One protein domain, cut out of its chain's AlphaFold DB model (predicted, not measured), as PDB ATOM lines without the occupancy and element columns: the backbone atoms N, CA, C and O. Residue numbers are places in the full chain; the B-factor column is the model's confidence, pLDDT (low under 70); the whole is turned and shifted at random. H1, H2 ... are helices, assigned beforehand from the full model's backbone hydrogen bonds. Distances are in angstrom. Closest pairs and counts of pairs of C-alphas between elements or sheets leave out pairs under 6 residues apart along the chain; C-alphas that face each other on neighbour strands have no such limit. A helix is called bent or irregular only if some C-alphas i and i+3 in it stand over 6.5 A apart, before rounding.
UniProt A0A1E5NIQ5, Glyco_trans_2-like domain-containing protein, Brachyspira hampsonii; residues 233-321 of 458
ATOM      1  N   ASP A 233      10.351  -9.368 -35.647       68.62
ATOM      2  CA  ASP A 233      11.695  -9.862 -35.963       68.62
ATOM      3  C   ASP A 233      11.836 -11.377 -35.753       68.62
ATOM      4  O   ASP A 233      12.735 -12.004 -36.304       68.62
ATOM      5  N   ASN A 234      10.932 -11.982 -34.975       75.69
ATOM      6  CA  ASN A 234      10.943 -13.405 -34.644       75.69
ATOM      7  C   ASN A 234       9.671 -14.141 -35.085       75.69
ATOM      8  O   ASN A 234       9.460 -15.272 -34.650       75.69
ATOM      9  N   LEU A 235       8.823 -13.545 -35.932       83.69
ATOM     10  CA  LEU A 235       7.518 -14.107 -36.306       83.69
ATOM     11  C   LEU A 235       7.612 -15.415 -37.116       83.69
ATOM     12  O   LEU A 235       6.708 -16.247 -37.037       83.69
ATOM     13  N   ASP A 236       8.707 -15.658 -37.837       85.31
ATOM     14  CA  ASP A 236       8.881 -16.913 -38.582       85.31
ATOM     15  C   ASP A 236       8.960 -18.135 -37.657       85.31
ATOM     16  O   ASP A 236       8.395 -19.184 -37.965       85.31
ATOM     17  N   LYS A 237       9.585 -18.000 -36.481       87.31
ATOM     18  CA  LYS A 237       9.745 -19.103 -35.523       87.31
ATOM     19  C   LYS A 237       8.404 -19.689 -35.040       87.31
ATOM     20  O   LYS A 237       8.209 -20.888 -35.240       87.31
ATOM     21  N   PRO A 238       7.461 -18.915 -34.463       87.00
ATOM     22  CA  PRO A 238       6.170 -19.450 -34.038       87.00
ATOM     23  C   PRO A 238       5.313 -19.933 -35.214       87.00
ATOM     24  O   PRO A 238       4.503 -20.839 -35.031       87.00
ATOM     25  N   ILE A 239       5.491 -19.389 -36.425       90.38
ATOM     26  CA  ILE A 239       4.817 -19.911 -37.624       90.38
ATOM     27  C   ILE A 239       5.356 -21.299 -37.977       90.38
ATOM     28  O   ILE A 239       4.567 -22.218 -38.175       90.38
ATOM     29  N   ILE A 240       6.677 -21.481 -38.017       91.69
ATOM     30  CA  ILE A 240       7.300 -22.782 -38.293       91.69
ATOM     31  C   ILE A 240       6.890 -23.809 -37.230       91.69
ATOM     32  O   ILE A 240       6.532 -24.935 -37.576       91.69
ATOM     33  N   SER A 241       6.873 -23.432 -35.949       92.38
ATOM     34  CA  SER A 241       6.359 -24.303 -34.888       92.38
ATOM     35  C   SER A 241       4.885 -24.658 -35.089       92.38
ATOM     36  O   SER A 241       4.506 -25.808 -34.878       92.38
ATOM     37  N   ALA A 242       4.049 -23.709 -35.525       94.00
ATOM     38  CA  ALA A 242       2.643 -23.970 -35.822       94.00
ATOM     39  C   ALA A 242       2.461 -24.938 -37.003       94.00
ATOM     40  O   ALA A 242       1.527 -25.733 -36.996       94.00
ATOM     41  N   LEU A 243       3.356 -24.916 -37.997       95.94
ATOM     42  CA  LEU A 243       3.343 -25.904 -39.082       95.94
ATOM     43  C   LEU A 243       3.661 -27.312 -38.563       95.94
ATOM     44  O   LEU A 243       2.940 -28.247 -38.891       95.94
ATOM     45  N   LYS A 244       4.648 -27.452 -37.669       96.44
ATOM     46  CA  LYS A 244       4.924 -28.739 -37.001       96.44
ATOM     47  C   LYS A 244       3.732 -29.220 -36.166       96.44
ATOM     48  O   LYS A 244       3.449 -30.411 -36.123       96.44
ATOM     49  N   LEU A 245       3.024 -28.292 -35.516       96.69
ATOM     50  CA  LEU A 245       1.801 -28.582 -34.761       96.69
ATOM     51  C   LEU A 245       0.689 -29.094 -35.682       96.69
ATOM     52  O   LEU A 245       0.023 -30.068 -35.346       96.69
ATOM     53  N   ILE A 246       0.511 -28.467 -36.846       97.25
ATOM     54  CA  ILE A 246      -0.432 -28.923 -37.874       97.25
ATOM     55  C   ILE A 246      -0.121 -30.364 -38.280       97.25
ATOM     56  O   ILE A 246      -1.031 -31.190 -38.274       97.25
ATOM     57  N   ASP A 247       1.139 -30.673 -38.584       97.44
ATOM     58  CA  ASP A 247       1.540 -32.014 -39.018       97.44
ATOM     59  C   ASP A 247       1.272 -33.064 -37.927       97.44
ATOM     60  O   ASP A 247       0.641 -34.085 -38.200       97.44
ATOM     61  N   ALA A 248       1.643 -32.770 -36.673       97.62
ATOM     62  CA  ALA A 248       1.406 -33.662 -35.536       97.62
ATOM     63  C   ALA A 248      -0.090 -33.913 -35.269       97.62
ATOM     64  O   ALA A 248      -0.495 -35.033 -34.958       97.62
ATOM     65  N   LEU A 249      -0.937 -32.887 -35.407       97.38
ATOM     66  CA  LEU A 249      -2.385 -33.045 -35.255       97.38
ATOM     67  C   LEU A 249      -2.999 -33.826 -36.424       97.38
ATOM     68  O   LEU A 249      -3.886 -34.645 -36.198       97.38
ATOM     69  N   ILE A 250      -2.535 -33.613 -37.663       96.62
ATOM     70  CA  ILE A 250      -2.981 -34.403 -38.821       96.62
ATOM     71  C   ILE A 250      -2.655 -35.874 -38.610       96.62
ATOM     72  O   ILE A 250      -3.530 -36.711 -38.829       96.62
ATOM     73  N   GLU A 251      -1.432 -36.188 -38.186       97.56
ATOM     74  CA  GLU A 251      -1.017 -37.555 -37.879       97.56
ATOM     75  C   GLU A 251      -1.932 -38.168 -36.815       97.56
ATOM     76  O   GLU A 251      -2.566 -39.192 -37.070       97.56
ATOM     77  N   ARG A 252      -2.111 -37.471 -35.686       95.38
ATOM     78  CA  ARG A 252      -2.948 -37.929 -34.574       95.38
ATOM     79  C   ARG A 252      -4.395 -38.205 -34.981       95.38
ATOM     80  O   ARG A 252      -4.943 -39.259 -34.670       95.38
ATOM     81  N   TYR A 253      -5.040 -37.266 -35.670       88.31
ATOM     82  CA  TYR A 253      -6.438 -37.431 -36.075       88.31
ATOM     83  C   TYR A 253      -6.603 -38.413 -37.244       88.31
ATOM     84  O   TYR A 253      -7.644 -39.056 -37.350       88.31
ATOM     85  N   THR A 254      -5.579 -38.588 -38.083       90.88
ATOM     86  CA  THR A 254      -5.561 -39.644 -39.107       90.88
ATOM     87  C   THR A 254      -5.445 -41.028 -38.478       90.88
ATOM     88  O   THR A 254      -6.110 -41.945 -38.938       90.88
ATOM     89  N   GLU A 255      -4.632 -41.189 -37.434       92.06
ATOM     90  CA  GLU A 255      -4.528 -42.447 -36.684       92.06
ATOM     91  C   GLU A 255      -5.869 -42.818 -36.033       92.06
ATOM     92  O   GLU A 255      -6.325 -43.951 -36.149       92.06
ATOM     93  N   LEU A 256      -6.535 -41.846 -35.399       83.81
ATOM     94  CA  LEU A 256      -7.831 -42.058 -34.748       83.81
ATOM     95  C   LEU A 256      -8.984 -42.295 -35.733       83.81
ATOM     96  O   LEU A 256      -9.927 -43.015 -35.410       83.81
ATOM     97  N   TYR A 257      -8.930 -41.664 -36.909       81.81
ATOM     98  CA  TYR A 257      -9.991 -41.693 -37.918       81.81
ATOM     99  C   TYR A 257      -9.393 -41.884 -39.325       81.81
ATOM    100  O   TYR A 257      -9.402 -40.945 -40.136       81.81
ATOM    101  N   PRO A 258      -8.879 -43.085 -39.643       81.19
ATOM    102  CA  PRO A 258      -8.155 -43.343 -40.890       81.19
ATOM    103  C   PRO A 258      -9.002 -43.084 -42.141       81.19
ATOM    104  O   PRO A 258      -8.496 -42.525 -43.118       81.19
ATOM    105  N   ASP A 259     -10.305 -43.365 -42.083       81.69
ATOM    106  CA  ASP A 259     -11.248 -43.124 -43.187       81.69
ATOM    107  C   ASP A 259     -11.478 -41.632 -43.480       81.69
ATOM    108  O   ASP A 259     -11.981 -41.267 -44.541       81.69
ATOM    109  N   GLN A 260     -11.087 -40.747 -42.556       82.81
ATOM    110  CA  GLN A 260     -11.222 -39.292 -42.671       82.81
ATOM    111  C   GLN A 260      -9.872 -38.589 -42.880       82.81
ATOM    112  O   GLN A 260      -9.771 -37.369 -42.745       82.81
ATOM    113  N   LYS A 261      -8.819 -39.323 -43.257       80.75
ATOM    114  CA  LYS A 261      -7.469 -38.781 -43.496       80.75
ATOM    115  C   LYS A 261      -7.451 -37.534 -44.384       80.75
ATOM    116  O   LYS A 261      -6.784 -36.549 -44.065       80.75
ATOM    117  N   GLU A 262      -8.170 -37.569 -45.503       81.38
ATOM    118  CA  GLU A 262      -8.206 -36.439 -46.437       81.38
ATOM    119  C   GLU A 262      -8.955 -35.241 -45.848       81.38
ATOM    120  O   GLU A 262      -8.535 -34.105 -46.051       81.38
ATOM    121  N   PHE A 263      -9.984 -35.472 -45.025       82.62
ATOM    122  CA  PHE A 263     -10.628 -34.398 -44.272       82.62
ATOM    123  C   PHE A 263      -9.642 -33.716 -43.315       82.62
ATOM    124  O   PHE A 263      -9.552 -32.490 -43.325       82.62
ATOM    125  N   TRP A 264      -8.843 -34.467 -42.549       82.88
ATOM    126  CA  TRP A 264      -7.893 -33.889 -41.585       82.88
ATOM    127  C   TRP A 264      -6.775 -33.089 -42.236       82.88
ATOM    128  O   TRP A 264      -6.505 -31.957 -41.823       82.88
ATOM    129  N   LYS A 265      -6.179 -33.638 -43.301       83.88
ATOM    130  CA  LYS A 265      -5.212 -32.917 -44.140       83.88
ATOM    131  C   LYS A 265      -5.806 -31.643 -44.722       83.88
ATOM    132  O   LYS A 265      -5.093 -30.657 -44.918       83.88
ATOM    133  N   GLU A 266      -7.107 -31.651 -45.011       81.56
ATOM    134  CA  GLU A 266      -7.758 -30.490 -45.578       81.56
ATOM    135  C   GLU A 266      -8.109 -29.424 -44.529       81.56
ATOM    136  O   GLU A 266      -7.845 -28.237 -44.747       81.56
ATOM    137  N   TYR A 267      -8.657 -29.852 -43.397       81.81
ATOM    138  CA  TYR A 267      -9.264 -29.018 -42.368       81.81
ATOM    139  C   TYR A 267      -8.245 -28.409 -41.392       81.81
ATOM    140  O   TYR A 267      -8.228 -27.189 -41.210       81.81
ATOM    141  N   ILE A 268      -7.357 -29.222 -40.802       88.31
ATOM    142  CA  ILE A 268      -6.454 -28.795 -39.714       88.31
ATOM    143  C   ILE A 268      -5.543 -27.630 -40.128       88.31
ATOM    144  O   ILE A 268      -5.481 -26.652 -39.377       88.31
ATOM    145  N   PRO A 269      -4.896 -27.635 -41.317       89.06
ATOM    146  CA  PRO A 269      -4.065 -26.508 -41.727       89.06
ATOM    147  C   PRO A 269      -4.841 -25.194 -41.804       89.06
ATOM    148  O   PRO A 269      -4.307 -24.148 -41.454       89.06
ATOM    149  N   ILE A 270      -6.100 -25.230 -42.252       84.69
ATOM    150  CA  ILE A 270      -6.933 -24.031 -42.391       84.69
ATOM    151  C   ILE A 270      -7.409 -23.536 -41.025       84.69
ATOM    152  O   ILE A 270      -7.335 -22.334 -40.770       84.69
ATOM    153  N   LYS A 271      -7.831 -24.447 -40.135       83.25
ATOM    154  CA  LYS A 271      -8.210 -24.107 -38.757       83.25
ATOM    155  C   LYS A 271      -7.059 -23.409 -38.031       83.25
ATOM    156  O   LYS A 271      -7.233 -22.310 -37.514       83.25
ATOM    157  N   LEU A 272      -5.869 -24.008 -38.042       91.25
ATOM    158  CA  LEU A 272      -4.686 -23.469 -37.360       91.25
ATOM    159  C   LEU A 272      -4.149 -22.206 -38.046       91.25
ATOM    160  O   LEU A 272      -3.627 -21.318 -37.370       91.25
ATOM    161  N   ALA A 273      -4.319 -22.082 -39.367       87.00
ATOM    162  CA  ALA A 273      -4.024 -20.843 -40.073       87.00
ATOM    163  C   ALA A 273      -4.905 -19.684 -39.582       87.00
ATOM    164  O   ALA A 273      -4.376 -18.620 -39.269       87.00
ATOM    165  N   ASP A 274      -6.228 -19.874 -39.509       80.62
ATOM    166  CA  ASP A 274      -7.149 -18.809 -39.093       80.62
ATOM    167  C   ASP A 274      -7.082 -18.487 -37.606       80.62
ATOM    168  O   ASP A 274      -7.141 -17.318 -37.234       80.62
ATOM    169  N   TRP A 275      -6.995 -19.510 -36.763       81.44
ATOM    170  CA  TRP A 275      -7.048 -19.322 -35.321       81.44
ATOM    171  C   TRP A 275      -5.685 -18.917 -34.753       81.44
ATOM    172  O   TRP A 275      -5.587 -17.889 -34.093       81.44
ATOM    173  N   TYR A 276      -4.612 -19.655 -35.063       88.44
ATOM    174  CA  TYR A 276      -3.311 -19.448 -34.417       88.44
ATOM    175  C   TYR A 276      -2.355 -18.567 -35.232       88.44
ATOM    176  O   TYR A 276      -1.875 -17.542 -34.752       88.44
ATOM    177  N   ILE A 277      -2.063 -18.933 -36.485       89.75
ATOM    178  CA  ILE A 277      -1.042 -18.235 -37.293       89.75
ATOM    179  C   ILE A 277      -1.472 -16.798 -37.588       89.75
ATOM    180  O   ILE A 277      -0.674 -15.868 -37.486       89.75
ATOM    181  N   ARG A 278      -2.743 -16.602 -37.939       85.00
ATOM    182  CA  ARG A 278      -3.307 -15.273 -38.156       85.00
ATOM    183  C   ARG A 278      -3.220 -14.413 -36.900       85.00
ATOM    184  O   ARG A 278      -2.814 -13.263 -37.030       85.00
ATOM    185  N   ASP A 279      -3.573 -14.944 -35.731       81.50
ATOM    186  CA  ASP A 279      -3.464 -14.221 -34.459       81.50
ATOM    187  C   ASP A 279      -2.017 -13.775 -34.204       81.50
ATOM    188  O   ASP A 279      -1.772 -12.597 -33.953       81.50
ATOM    189  N   ARG A 280      -1.034 -14.667 -34.409       85.44
ATOM    190  CA  ARG A 280       0.395 -14.321 -34.299       85.44
ATOM    191  C   ARG A 280       0.809 -13.200 -35.250       85.44
ATOM    192  O   ARG A 280       1.542 -12.299 -34.838       85.44
ATOM    193  N   ILE A 281       0.342 -13.230 -36.499       84.31
ATOM    194  CA  ILE A 281       0.603 -12.162 -37.472       84.31
ATOM    195  C   ILE A 281      -0.039 -10.854 -36.993       84.31
ATOM    196  O   ILE A 281       0.655  -9.848 -36.907       84.31
ATOM    197  N   VAL A 282      -1.330 -10.859 -36.646       80.00
ATOM    198  CA  VAL A 282      -2.052  -9.653 -36.198       80.00
ATOM    199  C   VAL A 282      -1.376  -9.026 -34.983       80.00
ATOM    200  O   VAL A 282      -1.127  -7.825 -34.998       80.00
ATOM    201  N   LYS A 283      -1.031  -9.827 -33.969       77.50
ATOM    202  CA  LYS A 283      -0.380  -9.335 -32.751       77.50
ATOM    203  C   LYS A 283       1.025  -8.798 -33.013       77.50
ATOM    204  O   LYS A 283       1.376  -7.766 -32.472       77.50
ATOM    205  N   SER A 284       1.809  -9.436 -33.888       81.12
ATOM    206  CA  SER A 284       3.167  -8.949 -34.193       81.12
ATOM    207  C   SER A 284       3.141  -7.613 -34.929       81.12
ATOM    208  O   SER A 284       3.920  -6.715 -34.645       81.12
ATOM    209  N   PHE A 285       2.243  -7.483 -35.899       78.94
ATOM    210  CA  PHE A 285       2.122  -6.280 -36.715       78.94
ATOM    211  C   PHE A 285       1.383  -5.139 -35.988       78.94
ATOM    212  O   PHE A 285       1.580  -3.964 -36.303       78.94
ATOM    213  N   GLY A 286       0.527  -5.453 -35.018       67.62
ATOM    214  CA  GLY A 286      -0.254  -4.463 -34.285       67.62
ATOM    215  C   GLY A 286      -1.246  -3.683 -35.161       67.62
ATOM    216  O   GLY A 286      -1.504  -3.993 -36.327       67.62
ATOM    217  N   THR A 287      -1.828  -2.629 -34.587       57.91
ATOM    218  CA  THR A 287      -2.960  -1.882 -35.174       57.91
ATOM    219  C   THR A 287      -2.581  -0.895 -36.281       57.91
ATOM    220  O   THR A 287      -3.452  -0.463 -37.033       57.91
ATOM    221  N   LYS A 288      -1.296  -0.536 -36.416       57.59
ATOM    222  CA  LYS A 288      -0.809   0.469 -37.387       57.59
ATOM    223  C   LYS A 288      -0.279  -0.123 -38.697       57.59
ATOM    224  O   LYS A 288       0.212   0.614 -39.548       57.59
ATOM    225  N   THR A 289      -0.379  -1.435 -38.870       66.19
ATOM    226  CA  THR A 289       0.242  -2.123 -40.001       66.19
ATOM    227  C   THR A 289      -0.485  -1.922 -41.322       66.19
ATOM    228  O   THR A 289      -1.707  -2.038 -41.436       66.19
ATOM    229  N   THR A 290       0.299  -1.720 -42.377       72.62
ATOM    230  CA  THR A 290      -0.188  -1.632 -43.747       72.62
ATOM    231  C   THR A 290      -0.272  -3.011 -44.410       72.62
ATOM    232  O   THR A 290       0.579  -3.885 -44.232       72.62
ATOM    233  N   LYS A 291      -1.248  -3.193 -45.315       80.88
ATOM    234  CA  LYS A 291      -1.308  -4.376 -46.205       80.88
ATOM    235  C   LYS A 291       0.017  -4.614 -46.953       80.88
ATOM    236  O   LYS A 291       0.332  -5.748 -47.305       80.88
ATOM    237  N   LYS A 292       0.795  -3.555 -47.216       84.62
ATOM    238  CA  LYS A 292       2.089  -3.618 -47.910       84.62
ATOM    239  C   LYS A 292       3.160  -4.312 -47.061       84.62
ATOM    240  O   LYS A 292       3.909  -5.117 -47.608       84.62
ATOM    241  N   GLU A 293       3.207  -4.038 -45.761       85.62
ATOM    242  CA  GLU A 293       4.163  -4.652 -44.830       85.62
ATOM    243  C   GLU A 293       3.874  -6.139 -44.633       85.62
ATOM    244  O   GLU A 293       4.769  -6.956 -44.838       85.62
ATOM    245  N   ILE A 294       2.609  -6.508 -44.393       86.38
ATOM    246  CA  ILE A 294       2.204  -7.923 -44.304       86.38
ATOM    247  C   ILE A 294       2.523  -8.654 -45.610       86.38
ATOM    248  O   ILE A 294       3.041  -9.768 -45.594       86.38
ATOM    249  N   LYS A 295       2.267  -8.027 -46.767       90.25
ATOM    250  CA  LYS A 295       2.599  -8.618 -48.072       90.25
ATOM    251  C   LYS A 295       4.101  -8.850 -48.220       90.25
ATOM    252  O   LYS A 295       4.496  -9.895 -48.725       90.25
ATOM    253  N   ARG A 296       4.928  -7.880 -47.816       90.50
ATOM    254  CA  ARG A 296       6.392  -7.998 -47.859       90.50
ATOM    255  C   ARG A 296       6.867  -9.141 -46.967       90.50
ATOM    256  O   ARG A 296       7.644  -9.962 -47.436       90.50
ATOM    257  N   PHE A 297       6.355  -9.222 -45.742       90.81
ATOM    258  CA  PHE A 297       6.645 -10.323 -44.828       90.81
ATOM    259  C   PHE A 297       6.255 -11.678 -45.421       90.81
ATOM    260  O   PHE A 297       7.109 -12.542 -45.547       90.81
ATOM    261  N   LEU A 298       5.012 -11.847 -45.883       90.50
ATOM    262  CA  LEU A 298       4.557 -13.119 -46.458       90.50
ATOM    263  C   LEU A 298       5.367 -13.529 -47.695       90.50
ATOM    264  O   LEU A 298       5.615 -14.710 -47.896       90.50
ATOM    265  N   ASN A 299       5.775 -12.573 -48.532       90.62
ATOM    266  CA  ASN A 299       6.609 -12.866 -49.697       90.62
ATOM    267  C   ASN A 299       8.028 -13.315 -49.319       90.62
ATOM    268  O   ASN A 299       8.639 -14.049 -50.092       90.62
ATOM    269  N   ASN A 300       8.539 -12.849 -48.177       89.50
ATOM    270  CA  ASN A 300       9.882 -13.151 -47.692       89.50
ATOM    271  C   ASN A 300       9.914 -14.350 -46.733       89.50
ATOM    272  O   ASN A 300      10.982 -14.923 -46.541       89.50
ATOM    273  N   SER A 301       8.781 -14.726 -46.136       87.75
ATOM    274  CA  SER A 301       8.712 -15.839 -45.194       87.75
ATOM    275  C   SER A 301       8.795 -17.191 -45.897       87.75
ATOM    276  O   SER A 301       8.357 -17.378 -47.040       87.75
ATOM    277  N   GLU A 302       9.296 -18.196 -45.179       89.31
ATOM    278  CA  GLU A 302       9.367 -19.568 -45.692       89.31
ATOM    279  C   GLU A 302       7.991 -20.243 -45.794       89.31
ATOM    280  O   GLU A 302       7.866 -21.324 -46.375       89.31
ATOM    281  N   LEU A 303       6.931 -19.603 -45.287       90.19
ATOM    282  CA  LEU A 303       5.580 -20.160 -45.210       90.19
ATOM    283  C   LEU A 303       5.071 -20.663 -46.567       90.19
ATOM    284  O   LEU A 303       4.452 -21.720 -46.638       90.19
ATOM    285  N   LYS A 304       5.365 -19.942 -47.660       91.81
ATOM    286  CA  LYS A 304       4.972 -20.357 -49.018       91.81
ATOM    287  C   LYS A 304       5.612 -21.679 -49.437       91.81
ATOM    288  O   LYS A 304       4.967 -22.457 -50.133       91.81
ATOM    289  N   LYS A 305       6.871 -21.897 -49.050       92.19
ATOM    290  CA  LYS A 305       7.644 -23.099 -49.372       92.19
ATOM    291  C   LYS A 305       7.241 -24.259 -48.463       92.19
ATOM    292  O   LYS A 305       7.023 -25.355 -48.963       92.19
ATOM    293  N   LEU A 306       7.125 -24.002 -47.161       92.94
ATOM    294  CA  LEU A 306       6.845 -25.023 -46.150       92.94
ATOM    295  C   LEU A 306       5.395 -25.511 -46.197       92.94
ATOM    296  O   LEU A 306       5.149 -26.707 -46.098       92.94
ATOM    297  N   ASN A 307       4.426 -24.608 -46.368       94.00
ATOM    298  CA  ASN A 307       3.019 -24.981 -46.467       94.00
ATOM    299  C   ASN A 307       2.256 -24.033 -47.420       94.00
ATOM    300  O   ASN A 307       1.645 -23.045 -46.986       94.00
ATOM    301  N   PRO A 308       2.241 -24.332 -48.738       91.94
ATOM    302  CA  PRO A 308       1.595 -23.495 -49.751       91.94
ATOM    303  C   PRO A 308       0.106 -23.239 -49.488       91.94
ATOM    304  O   PRO A 308      -0.433 -22.200 -49.885       91.94
ATOM    305  N   LYS A 309      -0.569 -24.182 -48.822       87.44
ATOM    306  CA  LYS A 309      -1.990 -24.094 -48.492       87.44
ATOM    307  C   LYS A 309      -2.249 -23.042 -47.419       87.44
ATOM    308  O   LYS A 309      -3.053 -22.135 -47.649       87.44
ATOM    309  N   VAL A 310      -1.533 -23.127 -46.297       91.50
ATOM    310  CA  VAL A 310      -1.583 -22.127 -45.220       91.50
ATOM    311  C   VAL A 310      -1.185 -20.756 -45.763       91.50
ATOM    312  O   VAL A 310      -1.916 -19.786 -45.566       91.50
ATOM    313  N   TYR A 311      -0.100 -20.678 -46.542       92.50
ATOM    314  CA  TYR A 311       0.310 -19.438 -47.203       92.50
ATOM    315  C   TYR A 311      -0.818 -18.829 -48.042       92.50
ATOM    316  O   TYR A 311      -1.138 -17.652 -47.894       92.50
ATOM    317  N   LYS A 312      -1.449 -19.620 -48.921       88.44
ATOM    318  CA  LYS A 312      -2.528 -19.142 -49.795       88.44
ATOM    319  C   LYS A 312      -3.722 -18.639 -48.985       88.44
ATOM    320  O   LYS A 312      -4.304 -17.620 -49.358       88.44
ATOM    321  N   TYR A 313      -4.076 -19.329 -47.899       84.94
ATOM    322  CA  TYR A 313      -5.145 -18.909 -46.996       84.94
ATOM    323  C   TYR A 313      -4.829 -17.549 -46.352       84.94
ATOM    324  O   TYR A 313      -5.574 -16.589 -46.555       84.94
ATOM    325  N   ILE A 314      -3.680 -17.437 -45.678       83.69
ATOM    326  CA  ILE A 314      -3.225 -16.213 -44.999       83.69
ATOM    327  C   ILE A 314      -3.078 -15.049 -45.989       83.69
ATOM    328  O   ILE A 314      -3.579 -13.948 -45.750       83.69
ATOM    329  N   TYR A 315      -2.455 -15.285 -47.144       86.75
ATOM    330  CA  TYR A 315      -2.271 -14.266 -48.176       86.75
ATOM    331  C   TYR A 315      -3.612 -13.750 -48.711       86.75
ATOM    332  O   TYR A 315      -3.799 -12.544 -48.877       86.75
ATOM    333  N   ASN A 316      -4.576 -14.638 -48.975       82.56
ATOM    334  CA  ASN A 316      -5.903 -14.215 -49.418       82.56
ATOM    335  C   ASN A 316      -6.624 -13.398 -48.337       82.56
ATOM    336  O   ASN A 316      -7.260 -12.395 -48.660       82.56
ATOM    337  N   LEU A 317      -6.491 -13.811 -47.075       77.75
ATOM    338  CA  LEU A 317      -7.125 -13.165 -45.934       77.75
ATOM    339  C   LEU A 317      -6.630 -11.722 -45.735       77.75
ATOM    340  O   LEU A 317      -7.457 -10.811 -45.656       77.75
ATOM    341  N   PHE A 318      -5.313 -11.498 -45.721       79.25
ATOM    342  CA  PHE A 318      -4.737 -10.168 -45.478       79.25
ATOM    343  C   PHE A 318      -4.617  -9.295 -46.735       79.25
ATOM    344  O   PHE A 318      -4.805  -8.080 -46.661       79.25
ATOM    345  N   ILE A 319      -4.288  -9.879 -47.895       82.50
ATOM    346  CA  ILE A 319      -3.887  -9.102 -49.081       82.50
ATOM    347  C   ILE A 319      -5.010  -8.985 -50.108       82.50
ATOM    348  O   ILE A 319      -5.217  -7.909 -50.666       82.50
ATOM    349  N   ARG A 320      -5.736 -10.077 -50.384       66.25
ATOM    350  CA  ARG A 320      -6.745 -10.103 -51.460       66.25
ATOM    351  C   ARG A 320      -8.154  -9.694 -51.023       66.25
ATOM    352  O   ARG A 320      -9.034  -9.589 -51.875       66.25
ATOM    353  N   SER A 321      -8.392  -9.438 -49.739       53.88
ATOM    354  CA  SER A 321      -9.712  -9.048 -49.238       53.88
ATOM    355  C   SER A 321     -10.029  -7.575 -49.552       53.88
ATOM    356  O   SER A 321      -9.754  -6.663 -48.774       53.88
TER     357      SER A 321
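Overview. This is residues 233 to 321 of the 458 residues of the protein "Glyco_trans_2-like domain-containing protein" of Brachyspira hampsonii (UniProt A0A1E5NIQ5). Look first for a long helical hairpin, H1 and H2 side by side and running opposite ways, with three shorter helices, H3, H4 and H5, folded back over one side of it near its open end. H5 packs on H2 and H3 packs beside H5, while the turn of the hairpin, residues 255 to 260, sticks out at the other end. The printed part has 89 residues with five named helices, in the order H1 to H5, and no named strand; the class is all helix. The whole is compact, with a radius of gyration of the C-alphas of 13.7 A, yet elongated, spanning 44 by 25 by 22 A.

Along the chain. Begin with the longest helix, H2, residues 258 to 285: find C-alpha 258 at (-8.155, -43.343, -40.890) and go 38.7 A to C-alpha 285. H2 has a kink of 41 degrees near residue 265 and is irregular, with C-alphas 259 and 262 8.0 A apart. Before it, H1, residues 236 to 256, starts at C-alpha 236 (8.881, -16.913, -38.582) and is 30.4 A long. After H2 come H3, residues 291 to 300, 14.3 A; H4, residues 303 to 306; and H5, residues 308 to 318, 15.4 A, ending at C-alpha 318 (-4.737, -10.168, -45.478).

Arrangement. H2 touches H1 in a hairpin, opposite ways at a shallow tilt of 21 degrees; their closest C-alphas, Thr 254 and Lys 261, are 4.9 A apart. With residues 269 to 278 alone, H2 touches H5 the same way at a steep tilt of 43 degrees, closest at the C-alphas of Ala 273 and Val 310, 5.8 A. H5 is the hub, touching H2, H3 and H4. H3 touches H5 opposite ways at a shallow tilt of 14 degrees, with the C-alphas of Lys 291 and Phe 318 closest at 6.8 A. H4 and H5 touch only at the corner, closest at the C-alphas of Lys 304 and Tyr 311, 5.1 A. H1, with residues 239 to 243 alone, only just touches H4, with 3 pairs of C-alphas within 8 A, the closest being Ile 240 and Leu 303 at 7.6 A. H1 stays apart from H3 and H5. In H1, H3 and H5 every O i to N i+4 pair is within hydrogen-bond range, in H2 17 of 24; H4 is too short for such a pair, and its 1 O i to N i+3 pair is not within range.

Size, cuts and confidence. The two C-alphas farthest apart, those of Asp 259 and Lys 288, are 45.2 A apart. The printed part has no cut, and the four links between successive helices are tight. Look for pLDDT under 70 at residue 233, residues 286 to 289 and residues 320 to 321; the mean of the printed part is 85.3.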